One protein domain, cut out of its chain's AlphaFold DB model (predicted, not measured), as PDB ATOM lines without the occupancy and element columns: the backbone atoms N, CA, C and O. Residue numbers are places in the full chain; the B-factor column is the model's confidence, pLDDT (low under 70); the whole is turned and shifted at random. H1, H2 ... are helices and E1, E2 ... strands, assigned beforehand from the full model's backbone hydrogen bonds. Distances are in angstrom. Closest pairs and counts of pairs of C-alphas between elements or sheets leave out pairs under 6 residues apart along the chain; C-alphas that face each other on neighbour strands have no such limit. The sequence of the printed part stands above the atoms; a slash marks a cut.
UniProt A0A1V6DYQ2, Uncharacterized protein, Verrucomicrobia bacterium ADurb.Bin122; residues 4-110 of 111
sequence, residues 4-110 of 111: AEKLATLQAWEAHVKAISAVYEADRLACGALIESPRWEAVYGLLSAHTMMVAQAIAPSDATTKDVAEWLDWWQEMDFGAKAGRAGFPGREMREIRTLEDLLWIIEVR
ATOM      1  N   ALA A   4      29.451  63.183  29.845       96.88
ATOM      2  CA  ALA A   4      29.045  62.302  28.751       96.88
ATOM      3  C   ALA A   4      29.976  61.085  28.599       96.88
ATOM      4  O   ALA A   4      29.506  59.970  28.396       96.88
ATOM      5  N   GLU A   5      31.290  61.278  28.742       98.06
ATOM      6  CA  GLU A   5      32.260  60.175  28.716       98.06
ATOM      7  C   GLU A   5      32.071  59.233  29.908       98.06
ATOM      8  O   GLU A   5      32.093  58.019  29.732       98.06
ATOM      9  N   LYS A   6      31.848  59.773  31.116       97.94
ATOM     10  CA  LYS A   6      31.586  58.951  32.309       97.94
ATOM     11  C   LYS A   6      30.311  58.130  32.150       97.94
ATOM     12  O   LYS A   6      30.315  56.944  32.463       97.94
ATOM     13  N   LEU A   7      29.244  58.741  31.632       98.31
ATOM     14  CA  LEU A   7      27.988  58.050  31.357       98.31
ATOM     15  C   LEU A   7      28.179  56.925  30.332       98.31
ATOM     16  O   LEU A   7      27.712  55.814  30.561       98.31
ATOM     17  N   ALA A   8      28.918  57.176  29.249       98.25
ATOM     18  CA  ALA A   8      29.237  56.144  28.264       98.25
ATOM     19  C   ALA A   8      30.046  54.988  28.882       98.25
ATOM     20  O   ALA A   8      29.787  53.819  28.592       98.25
ATOM     21  N   THR A   9      30.992  55.291  29.776       98.38
ATOM     22  CA  THR A   9      31.734  54.273  30.533       98.38
ATOM     23  C   THR A   9      30.821  53.456  31.448       98.38
ATOM     24  O   THR A   9      30.937  52.233  31.464       98.38
ATOM     25  N   LEU A  10      29.884  54.092  32.156       98.38
ATOM     26  CA  LEU A  10      28.890  53.397  32.980       98.38
ATOM     27  C   LEU A  10      27.973  52.497  32.144       98.38
ATOM     28  O   LEU A  10      27.729  51.354  32.517       98.38
ATOM     29  N   GLN A  11      27.509  52.975  30.989       98.56
ATOM     30  CA  GLN A  11      26.676  52.192  30.071       98.56
ATOM     31  C   GLN A  11      27.419  50.955  29.554       98.56
ATOM     32  O   GLN A  11      26.868  49.855  29.544       98.56
ATOM     33  N   ALA A  12      28.686  51.119  29.160       98.38
ATOM     34  CA  ALA A  12      29.527  50.009  28.722       98.38
ATOM     35  C   ALA A  12      29.782  49.000  29.853       98.38
ATOM     36  O   ALA A  12      29.708  47.790  29.631       98.38
ATOM     37  N   TRP A  13      30.041  49.491  31.067       98.25
ATOM     38  CA  TRP A  13      30.207  48.660  32.256       98.25
ATOM     39  C   TRP A  13      28.944  47.852  32.573       98.25
ATOM     40  O   TRP A  13      29.030  46.630  32.686       98.25
ATOM     41  N   GLU A  14      27.776  48.493  32.642       98.38
ATOM     42  CA  GLU A  14      26.505  47.818  32.929       98.38
ATOM     43  C   GLU A  14      26.206  46.737  31.886       98.38
ATOM     44  O   GLU A  14      25.869  45.605  32.240       98.38
ATOM     45  N   ALA A  15      26.374  47.058  30.599       98.00
ATOM     46  CA  ALA A  15      26.180  46.097  29.519       98.00
ATOM     47  C   ALA A  15      27.103  44.876  29.674       98.00
ATOM     48  O   ALA A  15      26.665  43.740  29.485       98.00
ATOM     49  N   HIS A  16      28.362  45.098  30.060       96.81
ATOM     50  CA  HIS A  16      29.332  44.030  30.281       96.81
ATOM     51  C   HIS A  16      28.965  43.148  31.482       96.81
ATOM     52  O   HIS A  16      28.922  41.923  31.351       96.81
ATOM     53  N   VAL A  17      28.657  43.754  32.633       96.44
ATOM     54  CA  VAL A  17      28.272  43.023  33.851       96.44
ATOM     55  C   VAL A  17      27.010  42.199  33.605       96.44
ATOM     56  O   VAL A  17      26.991  41.013  33.941       96.44
ATOM     57  N   LYS A  18      25.986  42.777  32.959       96.50
ATOM     58  CA  LYS A  18      24.754  42.060  32.588       96.50
ATOM     59  C   LYS A  18      25.042  40.870  31.676       96.50
ATOM     60  O   LYS A  18      24.541  39.776  31.928       96.50
ATOM     61  N   ALA A  19      25.862  41.064  30.641       96.31
ATOM     62  CA  ALA A  19      26.188  40.009  29.686       96.31
ATOM     63  C   ALA A  19      26.919  38.832  30.350       96.31
ATOM     64  O   ALA A  19      26.509  37.683  30.180       96.31
ATOM     65  N   ILE A  20      27.967  39.102  31.139       94.38
ATOM     66  CA  ILE A  20      28.727  38.045  31.823       94.38
ATOM     67  C   ILE A  20      27.877  37.354  32.889       94.38
ATOM     68  O   ILE A  20      27.882  36.125  32.949       94.38
ATOM     69  N   SER A  21      27.110  38.110  33.680       93.06
ATOM     70  CA  SER A  21      26.241  37.535  34.715       93.06
ATOM     71  C   SER A  21      25.209  36.580  34.112       93.06
ATOM     72  O   SER A  21      25.022  35.482  34.626       93.06
ATOM     73  N   ALA A  22      24.590  36.945  32.984       93.75
ATOM     74  CA  ALA A  22      23.623  36.085  32.306       93.75
ATOM     75  C   ALA A  22      24.260  34.797  31.753       93.75
ATOM     76  O   ALA A  22      23.714  33.708  31.935       93.75
ATOM     77  N   VAL A  23      25.420  34.908  31.096       93.81
ATOM     78  CA  VAL A  23      26.141  33.745  30.552       93.81
ATOM     79  C   VAL A  23      26.577  32.806  31.671       93.81
ATOM     80  O   VAL A  23      26.405  31.592  31.563       93.81
ATOM     81  N   TYR A  24      27.133  33.358  32.747       91.88
ATOM     82  CA  TYR A  24      27.670  32.545  33.823       91.88
ATOM     83  C   TYR A  24      26.577  31.935  34.700       91.88
ATOM     84  O   TYR A  24      26.726  30.799  35.135       91.88
ATOM     85  N   GLU A  25      25.442  32.610  34.890       91.12
ATOM     86  CA  GLU A  25      24.288  32.003  35.556       91.12
ATOM     87  C   GLU A  25      23.731  30.816  34.754       91.12
ATOM     88  O   GLU A  25      23.437  29.764  35.324       91.12
ATOM     89  N   ALA A  26      23.655  30.931  33.424       92.44
ATOM     90  CA  ALA A  26      23.244  29.817  32.571       92.44
ATOM     91  C   ALA A  26      24.213  28.623  32.665       92.44
ATOM     92  O   ALA A  26      23.777  27.480  32.815       92.44
ATOM     93  N   ASP A  27      25.525  28.877  32.625       90.00
ATOM     94  CA  ASP A  27      26.551  27.847  32.827       90.00
ATOM     95  C   ASP A  27      26.468  27.221  34.230       90.00
ATOM     96  O   ASP A  27      26.507  25.996  34.364       90.00
ATOM     97  N   ARG A  28      26.269  28.035  35.272       91.00
ATOM     98  CA  ARG A  28      26.119  27.575  36.655       91.00
ATOM     99  C   ARG A  28      24.958  26.593  36.787       91.00
ATOM    100  O   ARG A  28      25.128  25.534  37.391       91.00
ATOM    101  N   LEU A  29      23.805  26.924  36.205       91.12
ATOM    102  CA  LEU A  29      22.621  26.064  36.194       91.12
ATOM    103  C   LEU A  29      22.849  24.768  35.400       91.12
ATOM    104  O   LEU A  29      22.370  23.715  35.813       91.12
ATOM    105  N   ALA A  30      23.599  24.824  34.296       93.00
ATOM    106  CA  ALA A  30      23.887  23.657  33.461       93.00
ATOM    107  C   ALA A  30      24.909  22.696  34.095       93.00
ATOM    108  O   ALA A  30      24.771  21.478  33.982       93.00
ATOM    109  N   CYS A  31      25.938  23.232  34.751       89.62
ATOM    110  CA  CYS A  31      27.049  22.457  35.304       89.62
ATOM    111  C   CYS A  31      26.930  22.185  36.811       89.62
ATOM    112  O   CYS A  31      27.747  21.444  37.356       89.62
ATOM    113  N   GLY A  32      25.949  22.778  37.495       86.75
ATOM    114  CA  GLY A  32      25.757  22.631  38.939       86.75
ATOM    115  C   GLY A  32      26.814  23.351  39.780       86.75
ATOM    116  O   GLY A  32      27.100  22.923  40.898       86.75
ATOM    117  N   ALA A  33      27.425  24.421  39.260       83.62
ATOM    118  CA  ALA A  33      28.393  25.191  40.036       83.62
ATOM    119  C   ALA A  33      27.706  25.895  41.224       83.62
ATOM    120  O   ALA A  33      26.592  26.415  41.122       83.62
ATOM    121  N   LEU A  34      28.382  25.906  42.373       87.44
ATOM    122  CA  LEU A  34      27.928  26.614  43.569       87.44
ATOM    123  C   LEU A  34      28.492  28.035  43.594       87.44
ATOM    124  O   LEU A  34      29.540  28.305  43.000       87.44
ATOM    125  N   ILE A  35      27.812  28.925  44.314       83.31
ATOM    126  CA  ILE A  35      28.277  30.298  44.548       83.31
ATOM    127  C   ILE A  35      29.605  30.279  45.324       83.31
ATOM    128  O   ILE A  35      30.481  31.089  45.055       83.31
ATOM    129  N   GLU A  36      29.830  29.302  46.207       87.38
ATOM    130  CA  GLU A  36      31.110  29.145  46.913       87.38
ATOM    131  C   GLU A  36      32.170  28.357  46.120       87.38
ATOM    132  O   GLU A  36      33.186  27.937  46.673       87.38
ATOM    133  N   SER A  37      31.951  28.094  44.828       90.62
ATOM    134  CA  SER A  37      32.934  27.361  44.028       90.62
ATOM    135  C   SER A  37      34.124  28.249  43.627       90.62
ATOM    136  O   SER A  37      33.924  29.423  43.305       90.62
ATOM    137  N   PRO A  38      35.345  27.687  43.494       92.25
ATOM    138  CA  PRO A  38      36.503  28.435  42.986       92.25
ATOM    139  C   PRO A  38      36.265  29.064  41.607       92.25
ATOM    140  O   PRO A  38      36.840  30.092  41.264       92.25
ATOM    141  N   ARG A  39      35.394  28.448  40.796       88.56
ATOM    142  CA  ARG A  39      35.009  28.973  39.483       88.56
ATOM    143  C   ARG A  39      34.175  30.250  39.618       88.56
ATOM    144  O   ARG A  39      34.428  31.209  38.896       88.56
ATOM    145  N   TRP A  40      33.204  30.267  40.537       88.62
ATOM    146  CA  TRP A  40      32.394  31.455  40.813       88.62
ATOM    147  C   TRP A  40      33.256  32.586  41.366       88.62
ATOM    148  O   TRP A  40      33.201  33.697  40.843       88.62
ATOM    149  N   GLU A  41      34.107  32.279  42.345       91.75
ATOM    150  CA  GLU A  41      35.058  33.236  42.914       91.75
ATOM    151  C   GLU A  41      35.952  33.860  41.834       91.75
ATOM    152  O   GLU A  41      36.099  35.078  41.789       91.75
ATOM    153  N   ALA A  42      36.486  33.058  40.907       92.44
ATOM    154  CA  ALA A  42      37.318  33.572  39.822       92.44
ATOM    155  C   ALA A  42      36.553  34.522  38.882       92.44
ATOM    156  O   ALA A  42      37.059  35.593  38.542       92.44
ATOM    157  N   VAL A  43      35.336  34.157  38.462       91.81
ATOM    158  CA  VAL A  43      34.542  34.975  37.527       91.81
ATOM    159  C   VAL A  43      34.071  36.271  38.184       91.81
ATOM    160  O   VAL A  43      34.270  37.350  37.626       91.81
ATOM    161  N   TYR A  44      33.491  36.194  39.382       91.31
ATOM    162  CA  TYR A  44      32.996  37.383  40.075       91.31
ATOM    163  C   TYR A  44      34.116  38.228  40.682       91.31
ATOM    164  O   TYR A  44      33.975  39.445  40.760       91.31
ATOM    165  N   GLY A  45      35.264  37.631  41.013       94.06
ATOM    166  CA  GLY A  45      36.478  38.367  41.359       94.06
ATOM    167  C   GLY A  45      36.980  39.226  40.195       94.06
ATOM    168  O   GLY A  45      37.309  40.394  40.390       94.06
ATOM    169  N   LEU A  46      36.959  38.698  38.964       94.25
ATOM    170  CA  LEU A  46      37.276  39.481  37.762       94.25
ATOM    171  C   LEU A  46      36.245  40.587  37.500       94.25
ATOM    172  O   LEU A  46      36.636  41.705  37.167       94.25
ATOM    173  N   LEU A  47      34.948  40.312  37.683       94.62
ATOM    174  CA  LEU A  47      33.909  41.344  37.574       94.62
ATOM    175  C   LEU A  47      34.095  42.449  38.619       94.62
ATOM    176  O   LEU A  47      34.015  43.623  38.272       94.62
ATOM    177  N   SER A  48      34.412  42.093  39.864       94.88
ATOM    178  CA  SER A  48      34.707  43.055  40.929       94.88
ATOM    179  C   SER A  48      35.929  43.914  40.585       94.88
ATOM    180  O   SER A  48      35.874  45.139  40.688       94.88
ATOM    181  N   ALA A  49      37.005  43.308  40.068       96.50
ATOM    182  CA  ALA A  49      38.177  44.046  39.596       96.50
ATOM    183  C   ALA A  49      37.841  44.995  38.429       96.50
ATOM    184  O   ALA A  49      38.301  46.136  38.406       96.50
ATOM    185  N   HIS A  50      37.002  44.561  37.485       96.81
ATOM    186  CA  HIS A  50      36.529  45.405  36.388       96.81
ATOM    187  C   HIS A  50      35.686  46.588  36.894       96.81
ATOM    188  O   HIS A  50      35.946  47.730  36.510       96.81
ATOM    189  N   THR A  51      34.738  46.347  37.804       97.69
ATOM    190  CA  THR A  51      33.969  47.405  38.479       97.69
ATOM    191  C   THR A  51      34.900  48.380  39.195       97.69
ATOM    192  O   THR A  51      34.714  49.590  39.084       97.69
ATOM    193  N   MET A  52      35.961  47.890  39.841       97.75
ATOM    194  CA  MET A  52      36.952  48.746  40.489       97.75
ATOM    195  C   MET A  52      37.718  49.640  39.516       97.75
ATOM    196  O   MET A  52      37.906  50.826  39.791       97.75
ATOM    197  N   MET A  53      38.123  49.108  38.363       97.62
ATOM    198  CA  MET A  53      38.776  49.899  37.316       97.62
ATOM    199  C   MET A  53      37.848  50.989  36.767       97.62
ATOM    200  O   MET A  53      38.275  52.127  36.574       97.62
ATOM    201  N   VAL A  54      36.571  50.660  36.550       98.00
ATOM    202  CA  VAL A  54      35.557  51.622  36.097       98.00
ATOM    203  C   VAL A  54      35.324  52.701  37.150       98.00
ATOM    204  O   VAL A  54      35.368  53.887  36.820       98.00
ATOM    205  N   ALA A  55      35.159  52.311  38.416       97.50
ATOM    206  CA  ALA A  55      35.021  53.233  39.537       97.50
ATOM    207  C   ALA A  55      36.213  54.195  39.618       97.50
ATOM    208  O   ALA A  55      36.024  55.401  39.762       97.50
ATOM    209  N   GLN A  56      37.439  53.688  39.454       96.56
ATOM    210  CA  GLN A  56      38.647  54.511  39.444       96.56
ATOM    211  C   GLN A  56      38.664  55.513  38.285       96.56
ATOM    212  O   GLN A  56      39.067  56.658  38.478       96.56
ATOM    213  N   ALA A  57      38.224  55.100  37.096       96.56
ATOM    214  CA  ALA A  57      38.217  55.955  35.914       96.56
ATOM    215  C   ALA A  57      37.217  57.116  36.029       96.56
ATOM    216  O   ALA A  57      37.518  58.237  35.614       96.56
ATOM    217  N   ILE A  58      36.031  56.859  36.592       96.50
ATOM    218  CA  ILE A  58      34.961  57.862  36.665       96.50
ATOM    219  C   ILE A  58      34.991  58.700  37.943       96.50
ATOM    220  O   ILE A  58      34.311  59.728  37.979       96.50
ATOM    221  N   ALA A  59      35.749  58.282  38.965       94.44
ATOM    222  CA  ALA A  59      35.795  58.937  40.266       94.44
ATOM    223  C   ALA A  59      36.144  60.432  40.146       94.44
ATOM    224  O   ALA A  59      37.208  60.784  39.630       94.44
ATOM    225  N   PRO A  60      35.273  61.342  40.627       90.50
ATOM    226  CA  PRO A  60      35.666  62.731  40.802       90.50
ATOM    227  C   PRO A  60      36.821  62.869  41.802       90.50
ATOM    228  O   PRO A  60      36.966  62.047  42.708       90.50
ATOM    229  N   SER A  61      37.623  63.922  41.621       88.19
ATOM    230  CA  SER A  61      38.941  64.124  42.246       88.19
ATOM    231  C   SER A  61      38.957  64.127  43.774       88.19
ATOM    232  O   SER A  61      40.019  63.992  44.372       88.19
ATOM    233  N   ASP A  62      37.804  64.338  44.393       87.56
ATOM    234  CA  ASP A  62      37.609  64.513  45.825       87.56
ATOM    235  C   ASP A  62      36.939  63.318  46.520       87.56
ATOM    236  O   ASP A  62      36.622  63.428  47.699       87.56
ATOM    237  N   ALA A  63      36.763  62.169  45.856       88.06
ATOM    238  CA  ALA A  63      36.397  60.947  46.578       88.06
ATOM    239  C   ALA A  63      37.257  59.751  46.238       88.06
ATOM    240  O   ALA A  63      38.008  59.712  45.261       88.06
ATOM    241  N   THR A  64      37.102  58.744  47.088       91.12
ATOM    242  CA  THR A  64      37.830  57.506  46.959       91.12
ATOM    243  C   THR A  64      37.194  56.627  45.892       91.12
ATOM    244  O   THR A  64      35.980  56.597  45.683       91.12
ATOM    245  N   THR A  65      38.038  55.850  45.225       93.62
ATOM    246  CA  THR A  65      37.607  54.797  44.306       93.62
ATOM    247  C   THR A  65      36.660  53.795  44.980       93.62
ATOM    248  O   THR A  65      35.774  53.269  44.315       93.62
ATOM    249  N   LYS A  66      36.805  53.570  46.295       93.06
ATOM    250  CA  LYS A  66      35.954  52.666  47.078       93.06
ATOM    251  C   LYS A  66      34.516  53.173  47.171       93.06
ATOM    252  O   LYS A  66      33.608  52.402  46.903       93.06
ATOM    253  N   ASP A  67      34.317  54.460  47.455       91.44
ATOM    254  CA  ASP A  67      32.969  55.038  47.573       91.44
ATOM    255  C   ASP A  67      32.201  54.908  46.253       91.44
ATOM    256  O   ASP A  67      31.028  54.547  46.223       91.44
ATOM    257  N   VAL A  68      32.880  55.162  45.130       95.06
ATOM    258  CA  VAL A  68      32.282  55.010  43.798       95.06
ATOM    259  C   VAL A  68      31.947  53.547  43.512       95.06
ATOM    260  O   VAL A  68      30.888  53.272  42.961       95.06
ATOM    261  N   ALA A  69      32.805  52.611  43.911       96.19
ATOM    262  CA  ALA A  69      32.545  51.181  43.762       96.19
ATOM    263  C   ALA A  69      31.308  50.730  44.529       96.19
ATOM    264  O   ALA A  69      30.480  50.023  43.972       96.19
ATOM    265  N   GLU A  70      31.150  51.200  45.767       94.19
ATOM    266  CA  GLU A  70      29.982  50.894  46.592       94.19
ATOM    267  C   GLU A  70      28.688  51.399  45.933       94.19
ATOM    268  O   GLU A  70      27.678  50.699  45.955       94.19
ATOM    269  N   TRP A  71      28.719  52.552  45.253       94.81
ATOM    270  CA  TRP A  71      27.586  53.016  44.442       94.81
ATOM    271  C   TRP A  71      27.290  52.111  43.239       94.81
ATOM    272  O   TRP A  71      26.120  51.881  42.927       94.81
ATOM    273  N   LEU A  72      28.320  51.597  42.562       96.81
ATOM    274  CA  LEU A  72      28.154  50.660  41.445       96.81
ATOM    275  C   LEU A  72      27.645  49.288  41.910       96.81
ATOM    276  O   LEU A  72      26.828  48.672  41.227       96.81
ATOM    277  N   ASP A  73      28.094  48.807  43.065       95.31
ATOM    278  CA  ASP A  73      27.614  47.560  43.667       95.31
ATOM    279  C   ASP A  73      26.159  47.703  44.120       95.31
ATOM    280  O   ASP A  73      25.311  46.896  43.741       95.31
ATOM    281  N   TRP A  74      25.823  48.803  44.800       95.06
ATOM    282  CA  TRP A  74      24.440  49.122  45.150       95.06
ATOM    283  C   TRP A  74      23.530  49.209  43.914       95.06
ATOM    284  O   TRP A  74      22.412  48.691  43.913       95.06
ATOM    285  N   TRP A  75      24.008  49.811  42.821       96.38
ATOM    286  CA  TRP A  75      23.267  49.863  41.559       96.38
ATOM    287  C   TRP A  75      22.968  48.470  40.982       96.38
ATOM    288  O   TRP A  75      21.851  48.218  40.522       96.38
ATOM    289  N   GLN A  76      23.933  47.545  41.046       95.38
ATOM    290  CA  GLN A  76      23.730  46.147  40.648       95.38
ATOM    291  C   GLN A  76      22.682  45.457  41.534       95.38
ATOM    292  O   GLN A  76      21.796  44.771  41.024       95.38
ATOM    293  N   GLU A  77      22.723  45.666  42.854       93.56
ATOM    294  CA  GLU A  77      21.734  45.105  43.789       93.56
ATOM    295  C   GLU A  77      20.307  45.584  43.492       93.56
ATOM    296  O   GLU A  77      19.338  44.818  43.622       93.56
ATOM    297  N   MET A  78      20.177  46.834  43.031       94.62
ATOM    298  CA  MET A  78      18.922  47.432  42.567       94.62
ATOM    299  C   MET A  78      18.466  46.916  41.196       94.62
ATOM    300  O   MET A  78      17.526  47.463  40.618       94.62
ATOM    301  N   ASP A  79      19.086  45.846  40.689       95.19
ATOM    302  CA  ASP A  79      18.814  45.268  39.372       95.19
ATOM    303  C   ASP A  79      18.880  46.340  38.280       95.19
ATOM    304  O   ASP A  79      17.991  46.486  37.440       95.19
ATOM    305  N   PHE A  80      19.937  47.156  38.355       95.44
ATOM    306  CA  PHE A  80      20.229  48.211  37.392       95.44
ATOM    307  C   PHE A  80      19.051  49.181  37.199       95.44
ATOM    308  O   PHE A  80      18.650  49.493  36.076       95.44
ATOM    309  N   GLY A  81      18.460  49.606  38.319       93.00
ATOM    310  CA  GLY A  81      17.346  50.558  38.364       93.00
ATOM    311  C   GLY A  81      15.955  49.940  38.230       93.00
ATOM    312  O   GLY A  81      14.965  50.669  38.319       93.00
ATOM    313  N   ALA A  82      15.839  48.619  38.044       93.00
ATOM    314  CA  ALA A  82      14.540  47.948  38.002       93.00
ATOM    315  C   ALA A  82      13.867  47.873  39.386       93.00
ATOM    316  O   ALA A  82      12.636  47.863  39.481       93.00
ATOM    317  N   LYS A  83      14.652  47.849  40.471       92.00
ATOM    318  CA  LYS A  83      14.149  47.957  41.847       92.00
ATOM    319  C   LYS A  83      14.182  49.414  42.301       92.00
ATOM    320  O   LYS A  83      15.109  50.156  41.993       92.00
ATOM    321  N   ALA A  84      13.175  49.813  43.077       83.44
ATOM    322  CA  ALA A  84      13.072  51.172  43.598       83.44
ATOM    323  C   ALA A  84      14.199  51.465  44.607       83.44
ATOM    324  O   ALA A  84      14.102  51.102  45.780       83.44
ATOM    325  N   GLY A  85      15.253  52.141  44.145       86.69
ATOM    326  CA  GLY A  85      16.330  52.685  44.969       86.69
ATOM    327  C   GLY A  85      16.152  54.186  45.188       86.69
ATOM    328  O   GLY A  85      15.760  54.917  44.277       86.69
ATOM    329  N   ARG A  86      16.436  54.674  46.400       91.19
ATOM    330  CA  ARG A  86      16.455  56.111  46.703       91.19
ATOM    331  C   ARG A  86      17.773  56.495  47.360       91.19
ATOM    332  O   ARG A  86      18.227  55.799  48.260       91.19
ATOM    333  N   ALA A  87      18.340  57.618  46.936       88.88
ATOM    334  CA  ALA A  87      19.556  58.191  47.494       88.88
ATOM    335  C   ALA A  87      19.389  59.704  47.671       88.88
ATOM    336  O   ALA A  87      18.690  60.375  46.913       88.88
ATOM    337  N   GLY A  88      20.012  60.263  48.700       82.62
ATOM    338  CA  GLY A  88      19.934  61.687  48.991       82.62
ATOM    339  C   GLY A  88      20.899  62.083  50.093       82.62
ATOM    340  O   GLY A  88      21.501  61.235  50.748       82.62
ATOM    341  N   PHE A  89      21.043  63.387  50.289       81.31
ATOM    342  CA  PHE A  89      21.968  63.946  51.269       81.31
ATOM    343  C   PHE A  89      21.284  64.159  52.619       81.31
ATOM    344  O   PHE A  89      20.077  64.424  52.648       81.31
ATOM    345  N   PRO A  90      22.031  64.110  53.739       82.38
ATOM    346  CA  PRO A  90      21.493  64.477  55.042       82.38
ATOM    347  C   PRO A  90      20.791  65.842  54.989       82.38
ATOM    348  O   PRO A  90      21.355  66.833  54.524       82.38
ATOM    349  N   GLY A  91      19.535  65.891  55.433       84.00
ATOM    350  CA  GLY A  91      18.730  67.117  55.426       84.00
ATOM    351  C   GLY A  91      18.146  67.526  54.066       84.00
ATOM    352  O   GLY A  91      17.542  68.594  53.982       84.00
ATOM    353  N   ARG A  92      18.283  66.708  53.013       83.50
ATOM    354  CA  ARG A  92      17.610  66.897  51.715       83.50
ATOM    355  C   ARG A  92      16.639  65.754  51.427       83.50
ATOM    356  O   ARG A  92      16.753  64.667  51.988       83.50
ATOM    357  N   GLU A  93      15.675  66.006  50.546       87.62
ATOM    358  CA  GLU A  93      14.754  64.969  50.080       87.62
ATOM    359  C   GLU A  93      15.520  63.877  49.317       87.62
ATOM    360  O   GLU A  93      16.400  64.171  48.503       87.62
ATOM    361  N   MET A  94      15.201  62.611  49.601       90.56
ATOM    362  CA  MET A  94      15.779  61.483  48.875       90.56
ATOM    363  C   MET A  94      15.207  61.427  47.460       90.56
ATOM    364  O   MET A  94      13.989  61.396  47.276       90.56
ATOM    365  N   ARG A  95      16.089  61.348  46.468       90.56
ATOM    366  CA  ARG A  95      15.741  61.196  45.060       90.56
ATOM    367  C   ARG A  95      15.734  59.721  44.681       90.56
ATOM    368  O   ARG A  95      16.564  58.942  45.143       90.56
ATOM    369  N   GLU A  96      14.800  59.338  43.827       93.62
ATOM    370  CA  GLU A  96      14.786  58.006  43.235       93.62
ATOM    371  C   GLU A  96      15.870  57.875  42.160       93.62
ATOM    372  O   GLU A  96      16.026  58.770  41.330       93.62
ATOM    373  N   ILE A  97      16.608  56.767  42.182       93.88
ATOM    374  CA  ILE A  97      17.688  56.480  41.236       93.88
ATOM    375  C   ILE A  97      17.212  55.349  40.327       93.88
ATOM    376  O   ILE A  97      17.112  54.206  40.769       93.88
ATOM    377  N   ARG A  98      16.865  55.674  39.074       94.50
ATOM    378  CA  ARG A  98      16.306  54.713  38.097       94.50
ATOM    379  C   ARG A  98      17.143  54.554  36.840       94.50
ATOM    380  O   ARG A  98      16.886  53.655  36.047       94.50
ATOM    381  N   THR A  99      18.106  55.439  36.636       96.38
ATOM    382  CA  THR A  99      18.911  55.505  35.419       96.38
ATOM    383  C   THR A  99      20.387  55.658  35.759       96.38
ATOM    384  O   THR A  99      20.744  56.082  36.863       96.38
ATOM    385  N   LEU A 100      21.259  55.354  34.797       97.06
ATOM    386  CA  LEU A 100      22.693  55.600  34.945       97.06
ATOM    387  C   LEU A 100      23.008  57.097  35.045       97.06
ATOM    388  O   LEU A 100      24.002  57.469  35.656       97.06
ATOM    389  N   GLU A 101      22.154  57.962  34.504       96.50
ATOM    390  CA  GLU A 101      22.219  59.408  34.684       96.50
ATOM    391  C   GLU A 101      21.931  59.811  36.136       96.50
ATOM    392  O   GLU A 101      22.640  60.653  36.689       96.50
ATOM    393  N   ASP A 102      20.932  59.198  36.779       94.75
ATOM    394  CA  ASP A 102      20.665  59.413  38.206       94.75
ATOM    395  C   ASP A 102      21.825  58.892  39.069       94.75
ATOM    396  O   ASP A 102      22.224  59.544  40.039       94.75
ATOM    397  N   LEU A 103      22.389  57.735  38.705       95.06
ATOM    398  CA  LEU A 103      23.554  57.163  39.377       95.06
ATOM    399  C   LEU A 103      24.785  58.068  39.225       95.06
ATOM    400  O   LEU A 103      25.479  58.361  40.198       95.06
ATOM    401  N   LEU A 104      25.046  58.557  38.013       95.56
ATOM    402  CA  LEU A 104      26.140  59.484  37.759       95.56
ATOM    403  C   LEU A 104      25.947  60.777  38.554       95.56
ATOM    404  O   LEU A 104      26.899  61.266  39.153       95.56
ATOM    405  N   TRP A 105      24.719  61.296  38.625       92.56
ATOM    406  CA  TRP A 105      24.408  62.466  39.441       92.56
ATOM    407  C   TRP A 105      24.789  62.258  40.913       92.56
ATOM    408  O   TRP A 105      25.450  63.125  41.486       92.56
ATOM    409  N   ILE A 106      24.436  61.125  41.534       90.44
ATOM    410  CA  ILE A 106      24.794  60.893  42.943       90.44
ATOM    411  C   ILE A 106      26.309  60.694  43.121       90.44
ATOM    412  O   ILE A 106      26.869  61.214  44.087       90.44
ATOM    413  N   ILE A 107      26.982  60.040  42.164       92.62
ATOM    414  CA  ILE A 107      28.448  59.870  42.139       92.62
ATOM    415  C   ILE A 107      29.179  61.209  41.997       92.62
ATOM    416  O   ILE A 107      30.278  61.354  42.531       92.62
ATOM    417  N   GLU A 108      28.619  62.171  41.263       90.50
ATOM    418  CA  GLU A 108      29.241  63.481  41.063       90.50
ATOM    419  C   GLU A 108      28.928  64.473  42.179       90.50
ATOM    420  O   GLU A 108      29.781  65.297  42.493       90.50
ATOM    421  N   VAL A 109      27.732  64.413  42.770       83.25
ATOM    422  CA  VAL A 109      27.318  65.405  43.768       83.25
ATOM    423  C   VAL A 109      27.758  65.031  45.181       83.25
ATOM    424  O   VAL A 109      28.235  65.935  45.845       83.25
ATOM    425  N   ARG A 110      27.639  63.749  45.582       70.62
ATOM    426  CA  ARG A 110      28.076  63.105  46.853       70.62
ATOM    427  C   ARG A 110      27.828  63.860  48.191       70.62
ATOM    428  O   ARG A 110      27.600  65.064  48.205       70.62
TER     429      ARG A 110
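This is residues 4 to 110 of the 111 residues of an uncharacterized protein of Verrucomicrobia bacterium ADurb.Bin122 (UniProt A0A1V6DYQ2). A long helical hairpin, H1 and H2, has a small head at its open end, made of H3 and H4 with the little strand hairpin E1 and E2 next to H4. The 107 printed residues, mostly helix, run H1 H2 H3 E1 E2 H4, with an antiparallel sheet E1 - E2. The whole is elongated, 48 by 27 by 23 A, yet only just compact, close to loose, with a radius of gyration of the C-alphas of 15.1 A.

Start at H1, residues 4 to 31: its residues 6 to 17 alone touch H2, residues 38 to 58, at a shallow tilt of 5 degrees, opposite ways, closest at C-alphas 6 and 58, 5.6 A. H2, with residues 51 to 56 alone, touches H3, residues 65 to 77, at a steep tilt of 58 degrees, closest at C-alphas 56 and 65, 5.0 A. Next, in E1, residues 85 to 87, and E2, residues 95 to 97, find N 87 and O 95 within hydrogen-bond range, 2.8 A. Last, H4, residues 100 to 109, touches H3, closest at C-alphas 68 and 107, 6.4 A, and residues 6 to 11 of H1, closest at C-alphas 7 and 101, 6.8 A. In H1, H2, H3 and H4 every O i to N i+4 pair is within hydrogen-bond range.

Find C-alpha 4 at (29.045, 62.302, 28.751); from there H1 runs 40.4 A, then H2 30.1 A and H3 18.6 A, and H4 ends at C-alpha 109, (27.318, 65.405, 43.768).

The C-alphas farthest apart, of Cys 31 and Gly 91, are 49.7 A apart. The printed part has no cut and no long link, and no printed residue is under pLDDT 70.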